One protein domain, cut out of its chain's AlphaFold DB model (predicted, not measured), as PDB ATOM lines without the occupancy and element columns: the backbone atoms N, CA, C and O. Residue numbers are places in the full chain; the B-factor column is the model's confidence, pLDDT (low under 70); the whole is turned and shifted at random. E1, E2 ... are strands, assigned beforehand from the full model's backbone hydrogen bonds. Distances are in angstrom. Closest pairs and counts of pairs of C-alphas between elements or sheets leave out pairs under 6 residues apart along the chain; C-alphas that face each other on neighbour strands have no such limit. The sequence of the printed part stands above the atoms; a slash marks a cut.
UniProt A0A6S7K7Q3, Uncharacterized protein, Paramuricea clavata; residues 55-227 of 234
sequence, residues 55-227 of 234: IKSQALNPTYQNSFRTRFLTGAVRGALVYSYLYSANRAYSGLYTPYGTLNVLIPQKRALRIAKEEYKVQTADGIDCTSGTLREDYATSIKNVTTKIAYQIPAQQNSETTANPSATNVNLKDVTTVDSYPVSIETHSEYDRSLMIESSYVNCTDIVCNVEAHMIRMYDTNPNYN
ATOM      1  N   ILE A  55     109.266 141.666  98.610       89.50
ATOM      2  CA  ILE A  55     110.294 142.043  99.598       89.50
ATOM      3  C   ILE A  55     110.730 140.819 100.409       89.50
ATOM      4  O   ILE A  55     109.933 139.927 100.696       89.50
ATOM      5  N   LYS A  56     111.999 140.774 100.806       88.06
ATOM      6  CA  LYS A  56     112.634 139.634 101.481       88.06
ATOM      7  C   LYS A  56     111.910 139.174 102.749       88.06
ATOM      8  O   LYS A  56     111.873 137.984 103.024       88.06
ATOM      9  N   SER A  57     111.287 140.094 103.486       85.00
ATOM     10  CA  SER A  57     110.487 139.793 104.683       85.00
ATOM     11  C   SER A  57     109.120 139.150 104.400       85.00
ATOM     12  O   SER A  57     108.534 138.576 105.312       85.00
ATOM     13  N   GLN A  58     108.604 139.227 103.167       85.38
ATOM     14  CA  GLN A  58     107.416 138.478 102.732       85.38
ATOM     15  C   GLN A  58     107.773 137.078 102.204       85.38
ATOM     16  O   GLN A  58     106.891 136.224 102.101       85.38
ATOM     17  N   ALA A  59     109.029 136.850 101.803       85.94
ATOM     18  CA  ALA A  59     109.463 135.567 101.274       85.94
ATOM     19  C   ALA A  59     109.624 134.545 102.408       85.94
ATOM     20  O   ALA A  59     110.176 134.836 103.470       85.94
ATOM     21  N   LEU A  60     109.178 133.316 102.163       85.81
ATOM     22  CA  LEU A  60     109.446 132.197 103.052       85.81
ATOM     23  C   LEU A  60     110.939 131.865 102.975       85.81
ATOM     24  O   LEU A  60     111.493 131.705 101.887       85.81
ATOM     25  N   ASN A  61     111.593 131.752 104.126       72.88
ATOM     26  CA  ASN A  61     112.968 131.278 104.223       72.88
ATOM     27  C   ASN A  61     112.965 129.938 104.978       72.88
ATOM     28  O   ASN A  61     112.888 129.941 106.209       72.88
ATOM     29  N   PRO A  62     112.985 128.792 104.275       63.69
ATOM     30  CA  PRO A  62     112.927 127.469 104.890       63.69
ATOM     31  C   PRO A  62     114.278 127.023 105.489       63.69
ATOM     32  O   PRO A  62     114.608 125.841 105.464       63.69
ATOM     33  N   THR A  63     115.054 127.942 106.084       53.97
ATOM     34  CA  THR A  63     116.240 127.611 106.904       53.97
ATOM     35  C   THR A  63     115.903 126.665 108.055       53.97
ATOM     36  O   THR A  63     116.764 125.917 108.510       53.97
ATOM     37  N   TYR A  64     114.649 126.678 108.513       41.84
ATOM     38  CA  TYR A  64     114.100 125.614 109.338       41.84
ATOM     39  C   TYR A  64     113.648 124.457 108.449       41.84
ATOM     40  O   TYR A  64     112.550 124.469 107.887       41.84
ATOM     41  N   GLN A  65     114.500 123.433 108.379       45.25
ATOM     42  CA  GLN A  65     114.076 122.092 108.001       45.25
ATOM     43  C   GLN A  65     112.872 121.647 108.852       45.25
ATOM     44  O   GLN A  65     112.749 122.012 110.022       45.25
ATOM     45  N   ASN A  66     112.070 120.759 108.262       39.88
ATOM     46  CA  ASN A  66     110.962 119.994 108.846       39.88
ATOM     47  C   ASN A  66     109.558 120.630 108.873       39.88
ATOM     48  O   ASN A  66     109.326 121.761 109.291       39.88
ATOM     49  N   SER A  67     108.596 119.751 108.558       41.16
ATOM     50  CA  SER A  67     107.185 119.714 108.992       41.16
ATOM     51  C   SER A  67     106.051 120.247 108.103       41.16
ATOM     52  O   SER A  67     104.902 119.927 108.408       41.16
ATOM     53  N   PHE A  68     106.288 120.939 106.975       42.41
ATOM     54  CA  PHE A  68     105.152 121.360 106.121       42.41
ATOM     55  C   PHE A  68     104.656 120.300 105.116       42.41
ATOM     56  O   PHE A  68     103.484 120.334 104.748       42.41
ATOM     57  N   ARG A  69     105.499 119.342 104.693       50.34
ATOM     58  CA  ARG A  69     105.109 118.275 103.740       50.34
ATOM     59  C   ARG A  69     104.856 116.895 104.348       50.34
ATOM     60  O   ARG A  69     104.231 116.078 103.689       50.34
ATOM     61  N   THR A  70     105.221 116.649 105.608       39.78
ATOM     62  CA  THR A  70     104.761 115.438 106.314       39.78
ATOM     63  C   THR A  70     103.237 115.457 106.475       39.78
ATOM     64  O   THR A  70     102.564 114.520 106.063       39.78
ATOM     65  N   ARG A  71     102.664 116.579 106.934       41.41
ATOM     66  CA  ARG A  71     101.211 116.710 107.172       41.41
ATOM     67  C   ARG A  71     100.308 116.534 105.946       41.41
ATOM     68  O   ARG A  71      99.127 116.268 106.133       41.41
ATOM     69  N   PHE A  72     100.819 116.707 104.726       45.69
ATOM     70  CA  PHE A  72     100.008 116.598 103.504       45.69
ATOM     71  C   PHE A  72      99.764 115.155 103.048       45.69
ATOM     72  O   PHE A  72      98.911 114.932 102.198       45.69
ATOM     73  N   LEU A  73     100.497 114.194 103.613       47.25
ATOM     74  CA  LEU A  73     100.416 112.777 103.259       47.25
ATOM     75  C   LEU A  73     100.215 111.876 104.499       47.25
ATOM     76  O   LEU A  73      99.634 110.806 104.367       47.25
ATOM     77  N   THR A  74     100.553 112.331 105.716       42.59
ATOM     78  CA  THR A  74     100.189 111.667 106.992       42.59
ATOM     79  C   THR A  74      98.731 111.930 107.416       42.59
ATOM     80  O   THR A  74      98.439 112.046 108.606       42.59
ATOM     81  N   GLY A  75      97.825 112.168 106.468       41.59
ATOM     82  CA  GLY A  75      96.494 112.703 106.755       41.59
ATOM     83  C   GLY A  75      95.471 112.366 105.682       41.59
ATOM     84  O   GLY A  75      95.095 113.236 104.904       41.59
ATOM     85  N   ALA A  76      95.009 111.112 105.670       38.78
ATOM     86  CA  ALA A  76      93.812 110.664 104.950       38.78
ATOM     87  C   ALA A  76      93.718 111.085 103.465       38.78
ATOM     88  O   ALA A  76      92.628 111.343 102.947       38.78
ATOM     89  N   VAL A  77      94.853 111.104 102.760       45.41
ATOM     90  CA  VAL A  77      94.869 111.192 101.298       45.41
ATOM     91  C   VAL A  77      94.255 109.913 100.737       45.41
ATOM     92  O   VAL A  77      94.892 108.859 100.674       45.41
ATOM     93  N   ARG A  78      92.988 110.020 100.331       44.72
ATOM     94  CA  ARG A  78      92.364 109.062  99.419       44.72
ATOM     95  C   ARG A  78      93.052 109.228  98.071       44.72
ATOM     96  O   ARG A  78      93.078 110.329  97.530       44.72
ATOM     97  N   GLY A  79      93.648 108.148  97.589       45.91
ATOM     98  CA  GLY A  79      94.666 108.113  96.546       45.91
ATOM     99  C   GLY A  79      94.170 108.380  95.131       45.91
ATOM    100  O   GLY A  79      94.447 107.580  94.253       45.91
ATOM    101  N   ALA A  80      93.466 109.483  94.904       45.47
ATOM    102  CA  ALA A  80      93.365 110.120  93.600       45.47
ATOM    103  C   ALA A  80      94.050 111.477  93.723       45.47
ATOM    104  O   ALA A  80      93.612 112.275  94.545       45.47
ATOM    105  N   LEU A  81      95.108 111.701  92.931       49.69
ATOM    106  CA  LEU A  81      95.758 112.996  92.687       49.69
ATOM    107  C   LEU A  81      95.675 113.973  93.868       49.69
ATOM    108  O   LEU A  81      94.724 114.756  93.964       49.69
ATOM    109  N   VAL A  82      96.728 114.036  94.693       49.09
ATOM    110  CA  VAL A  82      96.932 115.222  95.538       49.09
ATOM    111  C   VAL A  82      97.417 116.348  94.632       49.09
ATOM    112  O   VAL A  82      98.538 116.846  94.712       49.09
ATOM    113  N   TYR A  83      96.490 116.826  93.808       42.62
ATOM    114  CA  TYR A  83      96.333 118.237  93.567       42.62
ATOM    115  C   TYR A  83      96.057 118.910  94.910       42.62
ATOM    116  O   TYR A  83      94.963 119.391  95.210       42.62
ATOM    117  N   SER A  84      97.129 119.080  95.675       42.69
ATOM    118  CA  SER A  84      97.336 120.336  96.350       42.69
ATOM    119  C   SER A  84      97.462 121.427  95.278       42.69
ATOM    120  O   SER A  84      98.503 122.071  95.165       42.69
ATOM    121  N   TYR A  85      96.338 121.763  94.624       42.72
ATOM    122  CA  TYR A  85      96.010 123.140  94.263       42.72
ATOM    123  C   TYR A  85      95.842 123.955  95.559       42.72
ATOM    124  O   TYR A  85      94.876 124.687  95.774       42.72
ATOM    125  N   LEU A  86      96.874 123.919  96.402       47.16
ATOM    126  CA  LEU A  86      97.496 125.140  96.826       47.16
ATOM    127  C   LEU A  86      97.735 125.954  95.542       47.16
ATOM    128  O   LEU A  86      98.839 125.998  95.002       47.16
ATOM    129  N   TYR A  87      96.715 126.731  95.169       42.78
ATOM    130  CA  TYR A  87      96.895 128.168  95.018       42.78
ATOM    131  C   TYR A  87      97.578 128.659  96.298       42.78
ATOM    132  O   TYR A  87      96.969 129.237  97.201       42.78
ATOM    133  N   SER A  88      98.859 128.304  96.429       46.78
ATOM    134  CA  SER A  88      99.710 128.696  97.525       46.78
ATOM    135  C   SER A  88      99.653 130.208  97.473       46.78
ATOM    136  O   SER A  88      99.807 130.749  96.381       46.78
ATOM    137  N   ALA A  89      99.312 130.866  98.587       55.03
ATOM    138  CA  ALA A  89      98.978 132.291  98.618       55.03
ATOM    139  C   ALA A  89     100.176 133.147  98.164       55.03
ATOM    140  O   ALA A  89     100.965 133.631  98.971       55.03
ATOM    141  N   ASN A  90     100.335 133.207  96.844       64.38
ATOM    142  CA  ASN A  90     101.531 133.497  96.070       64.38
ATOM    143  C   ASN A  90     102.872 133.227  96.783       64.38
ATOM    144  O   ASN A  90     103.747 134.103  96.806       64.38
ATOM    145  N   ARG A  91     103.041 132.029  97.375       80.06
ATOM    146  CA  ARG A  91     104.216 131.717  98.206       80.06
ATOM    147  C   ARG A  91     105.483 131.813  97.366       80.06
ATOM    148  O   ARG A  91     105.640 131.087  96.385       80.06
ATOM    149  N   ALA A  92     106.387 132.690  97.784       86.81
ATOM    150  CA  ALA A  92     107.726 132.780  97.233       86.81
ATOM    151  C   ALA A  92     108.746 132.353  98.284       86.81
ATOM    152  O   ALA A  92     108.679 132.800  99.429       86.81
ATOM    153  N   TYR A  93     109.677 131.497  97.883       87.75
ATOM    154  CA  TYR A  93     110.759 130.996  98.720       87.75
ATOM    155  C   TYR A  93     112.055 131.741  98.399       87.75
ATOM    156  O   TYR A  93     112.304 132.090  97.245       87.75
ATOM    157  N   SER A  94     112.880 131.992  99.410       87.69
ATOM    158  CA  SER A  94     114.182 132.654  99.276       87.69
ATOM    159  C   SER A  94     115.288 131.802  99.897       87.69
ATOM    160  O   SER A  94     115.053 131.071 100.856       87.69
ATOM    161  N   GLY A  95     116.495 131.875  99.332       84.50
ATOM    162  CA  GLY A  95     117.653 131.078  99.755       84.50
ATOM    163  C   GLY A  95     117.602 129.618  99.292       84.50
ATOM    164  O   GLY A  95     118.512 129.180  98.591       84.50
ATOM    165  N   LEU A  96     116.543 128.877  99.630       84.06
ATOM    166  CA  LEU A  96     116.332 127.504  99.162       84.06
ATOM    167  C   LEU A  96     114.845 127.137  99.034       84.06
ATOM    168  O   LEU A  96     113.982 127.738  99.672       84.06
ATOM    169  N   TYR A  97     114.563 126.125  98.218       82.06
ATOM    170  CA  TYR A  97     113.275 125.441  98.109       82.06
ATOM    171  C   TYR A  97     113.524 123.935  97.998       82.06
ATOM    172  O   TYR A  97     114.316 123.498  97.168       82.06
ATOM    173  N   THR A  98     112.854 123.138  98.825       77.38
ATOM    174  CA  THR A  98     112.992 121.677  98.832       77.38
ATOM    175  C   THR A  98     111.740 121.081  98.174       77.38
ATOM    176  O   THR A  98     110.669 121.130  98.792       77.38
ATOM    177  N   PRO A  99     111.814 120.566  96.927       71.62
ATOM    178  CA  PRO A  99     110.783 119.693  96.375       71.62
ATOM    179  C   PRO A  99     110.646 118.411  97.219       71.62
ATOM    180  O   PRO A  99     111.243 118.262  98.282       71.62
ATOM    181  N   TYR A 100     109.788 117.486  96.797       68.44
ATOM    182  CA  TYR A 100     109.558 116.259  97.556       68.44
ATOM    183  C   TYR A 100     110.840 115.404  97.644       68.44
ATOM    184  O   TYR A 100     111.576 115.306  96.672       68.44
ATOM    185  N   GLY A 101     111.132 114.805  98.803       66.44
ATOM    186  CA  GLY A 101     112.384 114.072  99.035       66.44
ATOM    187  C   GLY A 101     113.478 114.909  99.714       66.44
ATOM    188  O   GLY A 101     113.199 115.679 100.632       66.44
ATOM    189  N   THR A 102     114.739 114.697  99.320       65.62
ATOM    190  CA  THR A 102     115.944 115.138 100.062       65.62
ATOM    191  C   THR A 102     116.763 116.243  99.385       65.62
ATOM    192  O   THR A 102     117.688 116.780  99.998       65.62
ATOM    193  N   LEU A 103     116.450 116.585  98.134       72.25
ATOM    194  CA  LEU A 103     117.230 117.514  97.315       72.25
ATOM    195  C   LEU A 103     116.777 118.962  97.521       72.25
ATOM    196  O   LEU A 103     115.592 119.263  97.397       72.25
ATOM    197  N   ASN A 104     117.713 119.884  97.767       78.00
ATOM    198  CA  ASN A 104     117.397 121.313  97.874       78.00
ATOM    199  C   ASN A 104     117.744 122.073  96.590       78.00
ATOM    200  O   ASN A 104     118.849 121.966  96.058       78.00
ATOM    201  N   VAL A 105     116.826 122.921  96.141       79.81
ATOM    202  CA  VAL A 105     117.037 123.891  95.065       79.81
ATOM    203  C   VAL A 105     117.475 125.209  95.693       79.81
ATOM    204  O   VAL A 105     116.681 125.901  96.328       79.81
ATOM    205  N   LEU A 106     118.751 125.554  95.548       83.62
ATOM    206  CA  LEU A 106     119.328 126.799  96.045       83.62
ATOM    207  C   LEU A 106     118.946 127.962  95.121       83.62
ATOM    208  O   LEU A 106     119.139 127.906  93.903       83.62
ATOM    209  N   ILE A 107     118.416 129.021  95.727       84.31
ATOM    210  CA  ILE A 107     117.858 130.199  95.059       84.31
ATOM    211  C   ILE A 107     118.847 131.370  95.218       84.31
ATOM    212  O   ILE A 107     119.271 131.650  96.344       84.31
ATOM    213  N   PRO A 108     119.210 132.096  94.140       82.94
ATOM    214  CA  PRO A 108     120.112 133.245  94.224       82.94
ATOM    215  C   PRO A 108     119.633 134.321  95.209       82.94
ATOM    216  O   PRO A 108     118.457 134.666  95.244       82.94
ATOM    217  N   GLN A 109     120.556 134.930  95.965       83.00
ATOM    218  CA  GLN A 109     120.235 135.815  97.103       83.00
ATOM    219  C   GLN A 109     119.321 137.019  96.790       83.00
ATOM    220  O   GLN A 109     118.634 137.500  97.686       83.00
ATOM    221  N   LYS A 110     119.319 137.522  95.546       85.88
ATOM    222  CA  LYS A 110     118.487 138.660  95.087       85.88
ATOM    223  C   LYS A 110     117.212 138.222  94.347       85.88
ATOM    224  O   LYS A 110     116.557 139.023  93.676       85.88
ATOM    225  N   ARG A 111     116.879 136.935  94.422       86.81
ATOM    226  CA  ARG A 111     115.745 136.306  93.746       86.81
ATOM    227  C   ARG A 111     114.906 135.511  94.744       86.81
ATOM    228  O   ARG A 111     115.373 135.146  95.821       86.81
ATOM    229  N   ALA A 112     113.666 135.244  94.362       88.31
ATOM    230  CA  ALA A 112     112.794 134.309  95.055       88.31
ATOM    231  C   ALA A 112     112.110 133.397  94.030       88.31
ATOM    232  O   ALA A 112     111.832 133.826  92.910       88.31
ATOM    233  N   LEU A 113     111.828 132.155  94.412       86.94
ATOM    234  CA  LEU A 113     111.082 131.202  93.593       86.94
ATOM    235  C   LEU A 113     109.615 131.233  94.030       86.94
ATOM    236  O   LEU A 113     109.298 130.763  95.125       86.94
ATOM    237  N   ARG A 114     108.724 131.812  93.217       88.00
ATOM    238  CA  ARG A 114     107.277 131.815  93.480       88.00
ATOM    239  C   ARG A 114     106.621 130.613  92.823       88.00
ATOM    240  O   ARG A 114     106.700 130.465  91.609       88.00
ATOM    241  N   ILE A 115     105.954 129.783  93.620       86.06
ATOM    242  CA  ILE A 115     105.275 128.582  93.127       86.06
ATOM    243  C   ILE A 115     103.932 128.979  92.509       86.06
ATOM    244  O   ILE A 115     103.112 129.617  93.176       86.06
ATOM    245  N   ALA A 116     103.727 128.610  91.247       83.19
ATOM    246  CA  ALA A 116     102.465 128.771  90.534       83.19
ATOM    247  C   ALA A 116     101.574 127.530  90.692       83.19
ATOM    248  O   ALA A 116     100.376 127.666  90.941       83.19
ATOM    249  N   LYS A 117     102.168 126.332  90.618       80.25
ATOM    250  CA  LYS A 117     101.477 125.045  90.761       80.25
ATOM    251  C   LYS A 117     102.390 124.005  91.415       80.25
ATOM    252  O   LYS A 117     103.590 123.975  91.161       80.25
ATOM    253  N   GLU A 118     101.793 123.142  92.229       79.12
ATOM    254  CA  GLU A 118     102.393 121.921  92.773       79.12
ATOM    255  C   GLU A 118     101.399 120.773  92.564       79.12
ATOM    256  O   GLU A 118     100.236 120.874  92.959       79.12
ATOM    257  N   GLU A 119     101.837 119.690  91.934       77.94
ATOM    258  CA  GLU A 119     101.021 118.520  91.614       77.94
ATOM    259  C   GLU A 119     101.745 117.253  92.067       77.94
ATOM    260  O   GLU A 119     102.916 117.056  91.740       77.94
ATOM    261  N   TYR A 120     101.044 116.400  92.816       77.62
ATOM    262  CA  TYR A 120     101.562 115.122  93.291       77.62
ATOM    263  C   TYR A 120     100.742 113.982  92.703       77.62
ATOM    264  O   TYR A 120      99.529 113.880  92.932       77.62
ATOM    265  N   LYS A 121     101.430 113.103  91.983       79.06
ATOM    266  CA  LYS A 121     100.895 111.849  91.462       79.06
ATOM    267  C   LYS A 121     101.489 110.689  92.236       79.06
ATOM    268  O   LYS A 121     102.674 110.706  92.558       79.06
ATOM    269  N   VAL A 122     100.665 109.688  92.509       79.75
ATOM    270  CA  VAL A 122     101.113 108.385  92.996       79.75
ATOM    271  C   VAL A 122     100.879 107.409  91.854       79.75
ATOM    272  O   VAL A 122      99.785 107.402  91.295       79.75
ATOM    273  N   GLN A 123     101.883 106.625  91.483       82.94
ATOM    274  CA  GLN A 123     101.848 105.770  90.296       82.94
ATOM    275  C   GLN A 123     102.565 104.432  90.536       82.94
ATOM    276  O   GLN A 123     103.202 104.221  91.575       82.94
ATOM    277  N   THR A 124     102.438 103.506  89.589       84.19
ATOM    278  CA  THR A 124     103.301 102.314  89.506       84.19
ATOM    279  C   THR A 124     104.683 102.664  88.953       84.19
ATOM    280  O   THR A 124     104.843 103.697  88.305       84.19
ATOM    281  N   ALA A 125     105.646 101.751  89.105       83.56
ATOM    282  CA  ALA A 125     106.936 101.809  88.407       83.56
ATOM    283  C   ALA A 125     106.815 101.931  86.867       83.56
ATOM    284  O   ALA A 125     107.707 102.457  86.210       83.56
ATOM    285  N   ASP A 126     105.694 101.480  86.290       84.06
ATOM    286  CA  ASP A 126     105.381 101.596  84.855       84.06
ATOM    287  C   ASP A 126     104.694 102.929  84.478       84.06
ATOM    288  O   ASP A 126     104.258 103.104  83.340       84.06
ATOM    289  N   GLY A 127     104.541 103.865  85.424       82.38
ATOM    290  CA  GLY A 127     103.900 105.167  85.197       82.38
ATOM    291  C   GLY A 127     102.367 105.137  85.139       82.38
ATOM    292  O   GLY A 127     101.755 106.066  84.609       82.38
ATOM    293  N   ILE A 128     101.720 104.088  85.657       84.19
ATOM    294  CA  ILE A 128     100.253 103.998  85.699       84.19
ATOM    295  C   ILE A 128      99.742 104.763  86.926       84.19
ATOM    296  O   ILE A 128     100.025 104.367  88.057       84.19
ATOM    297  N   ASP A 129      98.973 105.835  86.699       79.94
ATOM    298  CA  ASP A 129      98.366 106.664  87.752       79.94
ATOM    299  C   ASP A 129      97.515 105.804  88.713       79.94
ATOM    300  O   ASP A 129      96.492 105.218  88.339       79.94
ATOM    301  N   CYS A 130      97.900 105.776  89.988       76.38
ATOM    302  CA  CYS A 130      97.115 105.171  91.052       76.38
ATOM    303  C   CYS A 130      96.037 106.152  91.512       76.38
ATOM    304  O   CYS A 130      96.328 107.199  92.089       76.38
ATOM    305  N   THR A 131      94.782 105.799  91.226       64.12
ATOM    306  CA  THR A 131      93.598 106.665  91.386       64.12
ATOM    307  C   THR A 131      92.623 106.205  92.475       64.12
ATOM    308  O   THR A 131      91.587 106.832  92.688       64.12
ATOM    309  N   SER A 132      92.932 105.119  93.190       61.16
ATOM    310  CA  SER A 132      92.176 104.685  94.369       61.16
ATOM    311  C   SER A 132      93.062 103.950  95.379       61.16
ATOM    312  O   SER A 132      93.995 103.237  95.010       61.16
ATOM    313  N   GLY A 133      92.771 104.151  96.668       60.53
ATOM    314  CA  GLY A 133      93.505 103.577  97.798       60.53
ATOM    315  C   GLY A 133      93.631 104.559  98.967       60.53
ATOM    316  O   GLY A 133      93.215 105.714  98.870       60.53
ATOM    317  N   THR A 134      94.226 104.104 100.066       67.94
ATOM    318  CA  THR A 134      94.643 104.943 101.202       67.94
ATOM    319  C   THR A 134      96.157 104.852 101.318       67.94
ATOM    320  O   THR A 134      96.684 103.737 101.333       67.94
ATOM    321  N   LEU A 135      96.855 105.990 101.394       70.88
ATOM    322  CA  LEU A 135      98.308 105.995 101.583       70.88
ATOM    323  C   LEU A 135      98.708 105.440 102.958       70.88
ATOM    324  O   LEU A 135      98.074 105.725 103.972       70.88
ATOM    325  N   ARG A 136      99.795 104.669 102.979       69.12
ATOM    326  CA  ARG A 136     100.440 104.117 104.176       69.12
ATOM    327  C   ARG A 136     101.107 105.199 105.013       69.12
ATOM    328  O   ARG A 136     102.047 105.822 104.545       69.12
ATOM    329  N   GLU A 137     100.723 105.373 106.272       61.38
ATOM    330  CA  GLU A 137     101.318 106.414 107.131       61.38
ATOM    331  C   GLU A 137     102.851 106.294 107.302       61.38
ATOM    332  O   GLU A 137     103.514 107.295 107.579       61.38
ATOM    333  N   ASP A 138     103.432 105.105 107.089       63.16
ATOM    334  CA  ASP A 138     104.867 104.821 107.211       63.16
ATOM    335  C   ASP A 138     105.693 105.007 105.918       63.16
ATOM    336  O   ASP A 138     106.926 104.902 105.989       63.16
ATOM    337  N   TYR A 139     105.081 105.329 104.760       62.44
ATOM    338  CA  TYR A 139     105.776 105.313 103.453       62.44
ATOM    339  C   TYR A 139     107.076 106.135 103.443       62.44
ATOM    340  O   TYR A 139     108.042 105.762 102.786       62.44
ATOM    341  N   ALA A 140     107.137 107.244 104.193       59.88
ATOM    342  CA  ALA A 140     108.269 108.173 104.195       59.88
ATOM    343  C   ALA A 140     109.598 107.525 104.626       59.88
ATOM    344  O   ALA A 140     110.661 108.089 104.374       59.88
ATOM    345  N   THR A 141     109.539 106.351 105.260       60.91
ATOM    346  CA  THR A 141     110.708 105.594 105.725       60.91
ATOM    347  C   THR A 141     111.275 104.606 104.701       60.91
ATOM    348  O   THR A 141     112.372 104.102 104.918       60.91
ATOM    349  N   SER A 142     110.577 104.345 103.588       67.88
ATOM    350  CA  SER A 142     110.973 103.352 102.573       67.88
ATOM    351  C   SER A 142     111.263 103.958 101.193       67.88
ATOM    352  O   SER A 142     110.956 103.338 100.176       67.88
ATOM    353  N   ILE A 143     111.800 105.186 101.150       76.19
ATOM    354  CA  ILE A 143     112.300 105.802  99.910       76.19
ATOM    355  C   ILE A 143     113.549 105.038  99.463       76.19
ATOM    356  O   ILE A 143     114.576 105.080 100.139       76.19
ATOM    357  N   LYS A 144     113.460 104.398  98.300       81.38
ATOM    358  CA  LYS A 144     114.545 103.654  97.656       81.38
ATOM    359  C   LYS A 144     115.454 104.576  96.846       81.38
ATOM    360  O   LYS A 144     116.676 104.453  96.888       81.38
ATOM    361  N   ASN A 145     114.853 105.496  96.091       81.00
ATOM    362  CA  ASN A 145     115.563 106.370  95.160       81.00
ATOM    363  C   ASN A 145     114.817 107.700  94.966       81.00
ATOM    364  O   ASN A 145     113.588 107.747  95.017       81.00
ATOM    365  N   VAL A 146     115.555 108.783  94.709       79.00
ATOM    366  CA  VAL A 146     114.998 110.096  94.353       79.00
ATOM    367  C   VAL A 146     115.798 110.683  93.196       79.00
ATOM    368  O   VAL A 146     116.990 110.944  93.330       79.00
ATOM    369  N   THR A 147     115.128 110.951  92.079       81.44
ATOM    370  CA  THR A 147     115.688 111.696  90.941       81.44
ATOM    371  C   THR A 147     114.958 113.026  90.828       81.44
ATOM    372  O   THR A 147     113.733 113.050  90.904       81.44
ATOM    373  N   THR A 148     115.668 114.141  90.641       79.38
ATOM    374  CA  THR A 148     115.024 115.439  90.366       79.38
ATOM    375  C   THR A 148     115.572 116.054  89.091       79.38
ATOM    376  O   THR A 148     116.780 116.244  88.956       79.38
ATOM    377  N   LYS A 149     114.682 116.418  88.172       81.81
ATOM    378  CA  LYS A 149     114.987 117.230  86.997       81.81
ATOM    379  C   LYS A 149     114.567 118.666  87.256       81.81
ATOM    380  O   LYS A 149     113.506 118.920  87.825       81.81
ATOM    381  N   ILE A 150     115.399 119.607  86.831       79.12
ATOM    382  CA  ILE A 150     115.114 121.035  86.920       79.12
ATOM    383  C   ILE A 150     115.358 121.658  85.552       79.12
ATOM    384  O   ILE A 150     116.491 121.681  85.071       79.12
ATOM    385  N   ALA A 151     114.302 122.186  84.945       79.62
ATOM    386  CA  ALA A 151     114.365 122.905  83.680       79.62
ATOM    387  C   ALA A 151     114.112 124.396  83.923       79.62
ATOM    388  O   ALA A 151     113.146 124.776  84.590       79.62
ATOM    389  N   TYR A 152     114.977 125.253  83.386       74.12
ATOM    390  CA  TYR A 152     114.856 126.701  83.513       74.12
ATOM    391  C   TYR A 152     115.363 127.414  82.257       74.12
ATOM    392  O   TYR A 152     116.260 126.950  81.551       74.12
ATOM    393  N   GLN A 153     114.770 128.567  81.960       65.25
ATOM    394  CA  GLN A 153     115.154 129.362  80.797       65.25
ATOM    395  C   GLN A 153     116.143 130.459  81.193       65.25
ATOM    396  O   GLN A 153     115.849 131.306  82.035       65.25
ATOM    397  N   ILE A 154     117.311 130.455  80.551       61.22
ATOM    398  CA  ILE A 154     118.283 131.551  80.570       61.22
ATOM    399  C   ILE A 154     118.102 132.303  79.240       61.22
ATOM    400  O   ILE A 154     118.022 131.656  78.207       61.22
ATOM    401  N   PRO A 155     118.047 133.642  79.177       52.00
ATOM    402  CA  PRO A 155     117.804 134.344  77.911       52.00
ATOM    403  C   PRO A 155     119.071 134.484  77.051       52.00
ATOM    404  O   PRO A 155     118.995 134.934  75.915       52.00
ATOM    405  N   ALA A 156     120.236 134.116  77.597       55.12
ATOM    406  CA  ALA A 156     121.537 134.150  76.928       55.12
ATOM    407  C   ALA A 156     122.039 132.759  76.482       55.12
ATOM    408  O   ALA A 156     123.096 132.664  75.863       55.12
ATOM    409  N   GLN A 157     121.316 131.681  76.805       51.75
ATOM    410  CA  GLN A 157     121.648 130.300  76.444       51.75
ATOM    411  C   GLN A 157     120.356 129.563  76.071       51.75
ATOM    412  O   GLN A 157     119.289 129.907  76.563       51.75
ATOM    413  N   GLN A 158     120.416 128.559  75.195       53.38
ATOM    414  CA  GLN A 158     119.232 127.733  74.922       53.38
ATOM    415  C   GLN A 158     118.753 127.026  76.209       53.38
ATOM    416  O   GLN A 158     119.531 126.877  77.153       53.38
ATOM    417  N   ASN A 159     117.466 126.637  76.239       56.47
ATOM    418  CA  ASN A 159     116.778 126.015  77.385       56.47
ATOM    419  C   ASN A 159     117.722 125.136  78.222       56.47
ATOM    420  O   ASN A 159     118.247 124.143  77.723       56.47
ATOM    421  N   SER A 160     117.943 125.513  79.481       57.25
ATOM    422  CA  SER A 160     118.911 124.844  80.344       57.25
ATOM    423  C   SER A 160     118.195 123.829  81.227       57.25
ATOM    424  O   SER A 160     117.381 124.181  82.082       57.25
ATOM    425  N   GLU A 161     118.496 122.553  81.011       59.53
ATOM    426  CA  GLU A 161     118.012 121.452  81.836       59.53
ATOM    427  C   GLU A 161     119.162 120.905  82.681       59.53
ATOM    428  O   GLU A 161     120.272 120.677  82.202       59.53
ATOM    429  N   THR A 162     118.914 120.708  83.971       63.56
ATOM    430  CA  THR A 162     119.838 120.063  84.901       63.56
ATOM    431  C   THR A 162     119.111 118.910  85.571       63.56
ATOM    432  O   THR A 162     118.214 119.118  86.388       63.56
ATOM    433  N   THR A 163     119.508 117.683  85.239       57.28
ATOM    434  CA  THR A 163     119.105 116.495  86.000       57.28
ATOM    435  C   THR A 163     120.064 116.303  87.166       57.28
ATOM    436  O   THR A 163     121.283 116.334  86.992       57.28
ATOM    437  N   ALA A 164     119.513 116.096  88.356       59.84
ATOM    438  CA  ALA A 164     120.255 115.824  89.570       59.84
ATOM    439  C   ALA A 164     119.923 114.426  90.103       59.84
ATOM    440  O   ALA A 164     118.770 114.081  90.375       59.84
ATOM    441  N   ASN A 165     120.984 113.634  90.236       55.47
ATOM    442  CA  ASN A 165     120.956 112.256  90.710       55.47
ATOM    443  C   ASN A 165     120.777 112.187  92.241       55.47
ATOM    444  O   ASN A 165     121.111 113.158  92.923       55.47
ATOM    445  N   PRO A 166     120.359 111.035  92.804       48.22
ATOM    446  CA  PRO A 166     120.142 110.841  94.249       48.22
ATOM    447  C   PRO A 166     121.312 111.253  95.160       48.22
ATOM    448  O   PRO A 166     121.094 111.638  96.306       48.22
ATOM    449  N   SER A 167     122.556 111.218  94.670       50.88
ATOM    450  CA  SER A 167     123.743 111.644  95.430       50.88
ATOM    451  C   SER A 167     123.912 113.169  95.539       50.88
ATOM    452  O   SER A 167     124.744 113.640  96.315       50.88
ATOM    453  N   ALA A 168     123.178 113.961  94.752       55.38
ATOM    454  CA  ALA A 168     123.282 115.417  94.739       55.38
ATOM    455  C   ALA A 168     122.367 116.035  95.807       55.38
ATOM    456  O   ALA A 168     121.169 116.196  95.609       55.38
ATOM    457  N   THR A 169     122.930 116.447  96.944       57.47
ATOM    458  CA  THR A 169     122.143 117.040  98.045       57.47
ATOM    459  C   THR A 169     121.533 118.402  97.687       57.47
ATOM    460  O   THR A 169     120.534 118.815  98.275       57.47
ATOM    461  N   ASN A 170     122.150 119.132  96.749       66.75
ATOM    462  CA  ASN A 170     121.743 120.480  96.363       66.75
ATOM    463  C   ASN A 170     121.943 120.720  94.859       66.75
ATOM    464  O   ASN A 170     122.997 120.388  94.317       66.75
ATOM    465  N   VAL A 171     120.993 121.406  94.221       70.31
ATOM    466  CA  VAL A 171     121.131 122.002  92.877       70.31
ATOM    467  C   VAL A 171     121.057 123.512  93.024       70.31
ATOM    468  O   VAL A 171     120.307 124.007  93.858       70.31
ATOM    469  N   ASN A 172     121.831 124.270  92.249       72.88
ATOM    470  CA  ASN A 172     121.869 125.724  92.380       72.88
ATOM    471  C   ASN A 172     121.492 126.408  91.067       72.88
ATOM    472  O   ASN A 172     122.135 126.173  90.049       72.88
ATOM    473  N   LEU A 173     120.495 127.291  91.118       72.88
ATOM    474  CA  LEU A 173     120.020 128.093  89.986       72.88
ATOM    475  C   LEU A 173     120.951 129.300  89.734       72.88
ATOM    476  O   LEU A 173     120.504 130.446  89.663       72.88
ATOM    477  N   LYS A 174     122.265 129.036  89.662       60.12
ATOM    478  CA  LYS A 174     123.361 130.024  89.722       60.12
ATOM    479  C   LYS A 174     123.290 131.103  88.642       60.12
ATOM    480  O   LYS A 174     123.629 132.250  88.924       60.12
ATOM    481  N   ASP A 175     122.810 130.755  87.454       53.00
ATOM    482  CA  ASP A 175     122.946 131.594  86.256       53.00
ATOM    483  C   ASP A 175     121.713 132.468  85.959       53.00
ATOM    484  O   ASP A 175     121.728 133.316  85.063       53.00
ATOM    485  N   VAL A 176     120.648 132.352  86.764       55.84
ATOM    486  CA  VAL A 176     119.366 133.058  86.569       55.84
ATOM    487  C   VAL A 176     119.423 134.499  87.114       55.84
ATOM    488  O   VAL A 176     118.743 134.882  88.070       55.84
ATOM    489  N   THR A 177     120.294 135.321  86.525       54.09
ATOM    490  CA  THR A 177     120.693 136.618  87.103       54.09
ATOM    491  C   THR A 177     120.081 137.853  86.431       54.09
ATOM    492  O   THR A 177     119.778 138.814  87.140       54.09
ATOM    493  N   THR A 178     119.832 137.854  85.115       53.00
ATOM    494  CA  THR A 178     119.725 139.107  84.326       53.00
ATOM    495  C   THR A 178     118.326 139.681  84.040       53.00
ATOM    496  O   THR A 178     118.208 140.901  83.971       53.00
ATOM    497  N   VAL A 179     117.267 138.877  83.913       56.25
ATOM    498  CA  VAL A 179     115.886 139.333  83.622       56.25
ATOM    499  C   VAL A 179     114.949 138.938  84.772       56.25
ATOM    500  O   VAL A 179     115.304 138.134  85.635       56.25
ATOM    501  N   ASP A 180     113.785 139.575  84.853       64.38
ATOM    502  CA  ASP A 180     112.769 139.292  85.865       64.38
ATOM    503  C   ASP A 180     111.725 138.306  85.309       64.38
ATOM    504  O   ASP A 180     111.303 138.441  84.165       64.38
ATOM    505  N   SER A 181     111.264 137.358  86.138       67.69
ATOM    506  CA  SER A 181     110.194 136.394  85.828       67.69
ATOM    507  C   SER A 181     110.518 135.317  84.774       67.69
ATOM    508  O   SER A 181     109.867 135.223  83.732       67.69
ATOM    509  N   TYR A 182     111.438 134.409  85.100       77.19
ATOM    510  CA  TYR A 182     111.657 133.196  84.297       77.19
ATOM    511  C   TYR A 182     110.791 132.024  84.754       77.19
ATOM    512  O   TYR A 182     110.671 131.841  85.966       77.19
ATOM    513  N   PRO A 183     110.251 131.198  83.841       83.69
ATOM    514  CA  PRO A 183     109.667 129.916  84.208       83.69
ATOM    515  C   PRO A 183     110.753 128.947  84.697       83.69
ATOM    516  O   PRO A 183     111.857 128.881  84.147       83.69
ATOM    517  N   VAL A 184     110.414 128.190  85.735       84.75
ATOM    518  CA  VAL A 184     111.205 127.101  86.307       84.75
ATOM    519  C   VAL A 184     110.262 125.917  86.499       84.75
ATOM    520  O   VAL A 184     109.235 126.054  87.164       84.75
ATOM    521  N   SER A 185     110.615 124.770  85.929       87.38
ATOM    522  CA  SER A 185     109.951 123.492  86.179       87.38
ATOM    523  C   SER A 185     110.851 122.618  87.047       87.38
ATOM    524  O   SER A 185     112.054 122.526  86.784       87.38
ATOM    525  N   ILE A 186     110.288 121.996  88.080       85.06
ATOM    526  CA  ILE A 186     110.971 120.987  88.899       85.06
ATOM    527  C   ILE A 186     110.099 119.734  88.899       85.06
ATOM    528  O   ILE A 186     108.971 119.768  89.387       85.06
ATOM    529  N   GLU A 187     110.635 118.642  88.368       86.94
ATOM    530  CA  GLU A 187     110.028 117.312  88.378       86.94
ATOM    531  C   GLU A 187     110.858 116.432  89.314       86.94
ATOM    532  O   GLU A 187     112.040 116.189  89.057       86.94
ATOM    533  N   THR A 188     110.265 115.947  90.404       81.94
ATOM    534  CA  THR A 188     110.917 114.996  91.311       81.94
ATOM    535  C   THR A 188     110.196 113.660  91.298       81.94
ATOM    536  O   THR A 188     109.013 113.586  91.617       81.94
ATOM    537  N   HIS A 189     110.939 112.605  90.981       86.12
ATOM    538  CA  HIS A 189     110.504 111.218  90.997       86.12
ATOM    539  C   HIS A 189     111.071 110.518  92.236       86.12
ATOM    540  O   HIS A 189     112.292 110.458  92.407       86.12
ATOM    541  N   SER A 190     110.209 109.994  93.104       82.62
ATOM    542  CA  SER A 190     110.580 109.250  94.311       82.62
ATOM    543  C   SER A 190     110.052 107.821  94.233       82.62
ATOM    544  O   SER A 190     108.844 107.612  94.238       82.62
ATOM    545  N   GLU A 191     110.966 106.860  94.166       86.06
ATOM    546  CA  GLU A 191     110.704 105.416  94.107       86.06
ATOM    547  C   GLU A 191     110.768 104.826  95.523       86.06
ATOM    548  O   GLU A 191     111.639 105.208  96.317       86.06
ATOM    549  N   TYR A 192     109.884 103.882  95.844       80.94
ATOM    550  CA  TYR A 192     109.779 103.261  97.166       80.94
ATOM    551  C   TYR A 192     109.955 101.739  97.118       80.94
ATOM    552  O   TYR A 192     109.457 101.063  96.222       80.94
ATOM    553  N   ASP A 193     110.591 101.173  98.149       83.06
ATOM    554  CA  ASP A 193     110.805  99.718  98.289       83.06
ATOM    555  C   ASP A 193     109.512  98.916  98.540       83.06
ATOM    556  O   ASP A 193     109.526  97.685  98.607       83.06
ATOM    557  N   ARG A 194     108.388  99.601  98.774       80.44
ATOM    558  CA  ARG A 194     107.105  99.017  99.185       80.44
ATOM    559  C   ARG A 194     105.954  99.754  98.514       80.44
ATOM    560  O   ARG A 194     106.040 100.956  98.283       80.44
ATOM    561  N   SER A 195     104.852  99.040  98.270       79.94
ATOM    562  CA  SER A 195     103.610  99.663  97.800       79.94
ATOM    563  C   SER A 195     103.128 100.708  98.807       79.94
ATOM    564  O   SER A 195     102.993 100.419  99.995       79.94
ATOM    565  N   LEU A 196     102.856 101.908  98.306       76.50
ATOM    566  CA  LEU A 196     102.431 103.101  99.031       76.50
ATOM    567  C   LEU A 196     100.989 103.014  99.540       76.50
ATOM    568  O   LEU A 196     100.608 103.786 100.416       76.50
ATOM    569  N   MET A 197     100.185 102.094  99.000       74.50
ATOM    570  CA  MET A 197      98.768 101.946  99.333       74.50
ATOM    571  C   MET A 197      98.530 100.820 100.349       74.50
ATOM    572  O   MET A 197      99.225  99.799 100.364       74.50
ATOM    573  N   ILE A 198      97.524 101.007 101.205       65.38
ATOM    574  CA  ILE A 198      97.047  99.998 102.165       65.38
ATOM    575  C   ILE A 198      96.053  99.028 101.493       65.38
ATOM    576  O   ILE A 198      96.049  97.844 101.811       65.38
ATOM    577  N   GLU A 199      95.245  99.518 100.542       59.44
ATOM    578  CA  GLU A 199      94.073  98.813  99.986       59.44
ATOM    579  C   GLU A 199      93.930  98.995  98.453       59.44
ATOM    580  O   GLU A 199      92.867  99.375  97.965       59.44
ATOM    581  N   SER A 200      94.991  98.772  97.662       55.69
ATOM    582  CA  SER A 200      94.873  98.698  96.190       55.69
ATOM    583  C   SER A 200      94.722  97.242  95.728       55.69
ATOM    584  O   SER A 200      95.581  96.401  95.976       55.69
ATOM    585  N   SER A 201      93.623  96.925  95.038       54.16
ATOM    586  CA  SER A 201      93.202  95.529  94.816       54.16
ATOM    587  C   SER A 201      94.096  94.700  93.886       54.16
ATOM    588  O   SER A 201      93.982  93.480  93.902       54.16
ATOM    589  N   TYR A 202      94.921  95.331  93.041       57.16
ATOM    590  CA  TYR A 202      95.719  94.633  92.014       57.16
ATOM    591  C   TYR A 202      96.989  95.377  91.548       57.16
ATOM    592  O   TYR A 202      97.666  94.911  90.634       57.16
ATOM    593  N   VAL A 203      97.299  96.549  92.117       70.50
ATOM    594  CA  VAL A 203      98.261  97.505  91.533       70.50
ATOM    595  C   VAL A 203      99.268  97.971  92.586       70.50
ATOM    596  O   VAL A 203      98.886  98.566  93.598       70.50
ATOM    597  N   ASN A 204     100.554  97.711  92.337       81.62
ATOM    598  CA  ASN A 204     101.664  98.106  93.207       81.62
ATOM    599  C   ASN A 204     102.095  99.544  92.904       81.62
ATOM    600  O   ASN A 204     102.918  99.795  92.026       81.62
ATOM    601  N   CYS A 205     101.525 100.485  93.646       82.44
ATOM    602  CA  CYS A 205     101.862 101.899  93.567       82.44
ATOM    603  C   CYS A 205     103.157 102.150  94.345       82.44
ATOM    604  O   CYS A 205     103.110 102.216  95.570       82.44
ATOM    605  N   THR A 206     104.304 102.232  93.681       86.06
ATOM    606  CA  THR A 206     105.622 102.378  94.332       86.06
ATOM    607  C   THR A 206     106.213 103.770  94.197       86.06
ATOM    608  O   THR A 206     107.218 104.049  94.839       86.06
ATOM    609  N   ASP A 207     105.615 104.646  93.391       84.88
ATOM    610  CA  ASP A 207     106.297 105.839  92.904       84.88
ATOM    611  C   ASP A 207     105.466 107.098  93.181       84.88
ATOM    612  O   ASP A 207     104.238 107.098  93.061       84.88
ATOM    613  N   ILE A 208     106.143 108.189  93.541       81.25
ATOM    614  CA  ILE A 208     105.553 109.523  93.693       81.25
ATOM    615  C   ILE A 208     106.251 110.487  92.740       81.25
ATOM    616  O   ILE A 208     107.465 110.679  92.824       81.25
ATOM    617  N   VAL A 209     105.469 111.144  91.883       84.69
ATOM    618  CA  VAL A 209     105.937 112.217  90.996       84.69
ATOM    619  C   VAL A 209     105.417 113.551  91.511       84.69
ATOM    620  O   VAL A 209     104.212 113.741  91.673       84.69
ATOM    621  N   CYS A 210     106.333 114.477  91.774       82.69
ATOM    622  CA  CYS A 210     106.057 115.845  92.193       82.69
ATOM    623  C   CYS A 210     106.433 116.801  91.059       82.69
ATOM    624  O   CYS A 210     107.617 116.982  90.779       82.69
ATOM    625  N   ASN A 211     105.432 117.422  90.437       85.69
ATOM    626  CA  ASN A 211     105.608 118.436  89.401       85.69
ATOM    627  C   ASN A 211     105.370 119.828  89.989       85.69
ATOM    628  O   ASN A 211     104.315 120.103  90.566       85.69
ATOM    629  N   VAL A 212     106.350 120.713  89.836       85.00
ATOM    630  CA  VAL A 212     106.330 122.086  90.346       85.00
ATOM    631  C   VAL A 212     106.505 123.043  89.177       85.00
ATOM    632  O   VAL A 212     107.552 123.051  88.532       85.00
ATOM    633  N   GLU A 213     105.519 123.906  88.952       86.88
ATOM    634  CA  GLU A 213     105.636 125.040  88.034       86.88
ATOM    635  C   GLU A 213     105.848 126.304  88.873       86.88
ATOM    636  O   GLU A 213     105.069 126.608  89.784       86.88
ATOM    637  N   ALA A 214     106.919 127.042  88.597       86.50
ATOM    638  CA  ALA A 214     107.320 128.200  89.384       86.50
ATOM    639  C   ALA A 214     107.910 129.320  88.519       86.50
ATOM    640  O   ALA A 214     108.319 129.113  87.378       86.50
ATOM    641  N   HIS A 215     107.991 130.520  89.094       86.62
ATOM    642  CA  HIS A 215     108.641 131.674  88.481       86.62
ATOM    643  C   HIS A 215     109.774 132.216  89.353       86.62
ATOM    644  O   HIS A 215     109.602 132.456  90.551       86.62
ATOM    645  N   MET A 216     110.928 132.468  88.735       86.50
ATOM    646  CA  MET A 216     112.038 133.180  89.364       86.50
ATOM    647  C   MET A 216     111.769 134.688  89.330       86.50
ATOM    648  O   MET A 216     111.924 135.337  88.292       86.50
ATOM    649  N   ILE A 217     111.377 135.256  90.467       87.00
ATOM    650  CA  ILE A 217     111.019 136.673  90.605       87.00
ATOM    651  C   ILE A 217     112.147 137.496  91.241       87.00
ATOM    652  O   ILE A 217     113.039 136.980  91.920       87.00
ATOM    653  N   ARG A 218     112.118 138.814  91.018       88.69
ATOM    654  CA  ARG A 218     113.001 139.770  91.699       88.69
ATOM    655  C   ARG A 218     112.592 139.926  93.165       88.69
ATOM    656  O   ARG A 218     111.412 140.120  93.462       88.69
ATOM    657  N   MET A 219     113.581 139.893  94.056       89.44
ATOM    658  CA  MET A 219     113.406 140.144  95.483       89.44
ATOM    659  C   MET A 219     114.164 141.412  95.894       89.44
ATOM    660  O   MET A 219     115.323 141.587  95.519       89.44
ATOM    661  N   TYR A 220     113.514 142.283  96.664       89.31
ATOM    662  CA  TYR A 220     114.111 143.491  97.245       89.31
ATOM    663  C   TYR A 220     114.325 143.324  98.754       89.31
ATOM    664  O   TYR A 220     113.540 142.646  99.414       89.31
ATOM    665  N   ASP A 221     115.332 143.980  99.333       89.12
ATOM    666  CA  ASP A 221     115.506 143.998 100.795       89.12
ATOM    667  C   ASP A 221     114.461 144.891 101.502       89.12
ATOM    668  O   ASP A 221     114.062 144.598 102.627       89.12
ATOM    669  N   THR A 222     113.961 145.934 100.827       88.38
ATOM    670  CA  THR A 222     112.912 146.860 101.300       88.38
ATOM    671  C   THR A 222     111.909 147.177 100.185       88.38
ATOM    672  O   THR A 222     112.190 146.948  99.008       88.38
ATOM    673  N   ASN A 223     110.722 147.691 100.525       88.44
ATOM    674  CA  ASN A 223     109.715 148.086  99.532       88.44
ATOM    675  C   ASN A 223     110.253 149.237  98.661       88.44
ATOM    676  O   ASN A 223     110.415 150.328  99.198       88.44
ATOM    677  N   PRO A 224     110.472 149.062  97.342       85.19
ATOM    678  CA  PRO A 224     111.086 150.085  96.489       85.19
ATOM    679  C   PRO A 224     110.278 151.390  96.398       85.19
ATOM    680  O   PRO A 224     110.853 152.444  96.136       85.19
ATOM    681  N   ASN A 225     108.970 151.354  96.672       85.06
ATOM    682  CA  ASN A 225     108.095 152.525  96.606       85.06
ATOM    683  C   ASN A 225     108.223 153.444  97.836       85.06
ATOM    684  O   ASN A 225     107.675 154.544  97.821       85.06
ATOM    685  N   TYR A 226     108.947 153.035  98.890       77.25
ATOM    686  CA  TYR A 226     109.042 153.805 100.138       77.25
ATOM    687  C   TYR A 226     109.634 155.211  99.946       77.25
ATOM    688  O   TYR A 226     109.103 156.166 100.499       77.25
ATOM    689  N   ASN A 227     110.669 155.361  99.111       66.75
ATOM    690  CA  ASN A 227     111.296 156.661  98.844       66.75
ATOM    691  C   ASN A 227     110.430 157.577  97.965       66.75
ATOM    692  O   ASN A 227     110.541 158.794  98.059       66.75
TER     693      ASN A 227
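Overview. This is residues 55 to 227 of the 234 residues of an uncharacterized protein of Paramuricea clavata (UniProt A0A6S7K7Q3). Little regular structure: a long, twisted wall of five antiparallel strands, with the small parallel pair E1 and E5 over one face, and a long unnamed stretch, residues 55 to 103, tied by short antiparallel pairings to the edge strand E2 (residues 92 to 93 with 113 to 114) and to E1 (residues 96 to 97 with 105 to 106). The printed part has 173 residues, 62 of them in seven named strands, E1 to E7, all strand by class. The large sheet's order is E2, E7, E6, E3, E4. The whole is compact, radius of gyration of the C-alphas 17.4 A, spanning 63 by 33 by 23 A.

Along the chain. E1, residues 104 to 106, begins at C-alpha 104 (117.397, 121.313, 97.874). E2, 111 to 124, measures 36.4 A and bends by 60 degrees at residue 116. E3 is 143 to 152, E4 160 to 164, E5 170 to 172, E6 182 to 192. E7, 205 to 220, measures 43.5 A and ends at C-alpha 220 (114.111, 143.491, 97.245).

Arrangement. Within hydrogen-bond range are N 119 of E2 and O 211 of E7, 2.9 A; N 210 and O 188 in the hairpin E6 and E7, 2.8 A; N 187 of E6 and O 149 of E3, 2.9 A; N 150 and O 162 in the hairpin E3 and E4, 2.9 A; N 106 of E1 and O 171 of E5, 2.8 A.

Size, cuts and confidence. The printed part has no cut. The links E2 to E3 and E6 to E7 are long. Confidence is under 70 for 75 residues, among them 62 to 90.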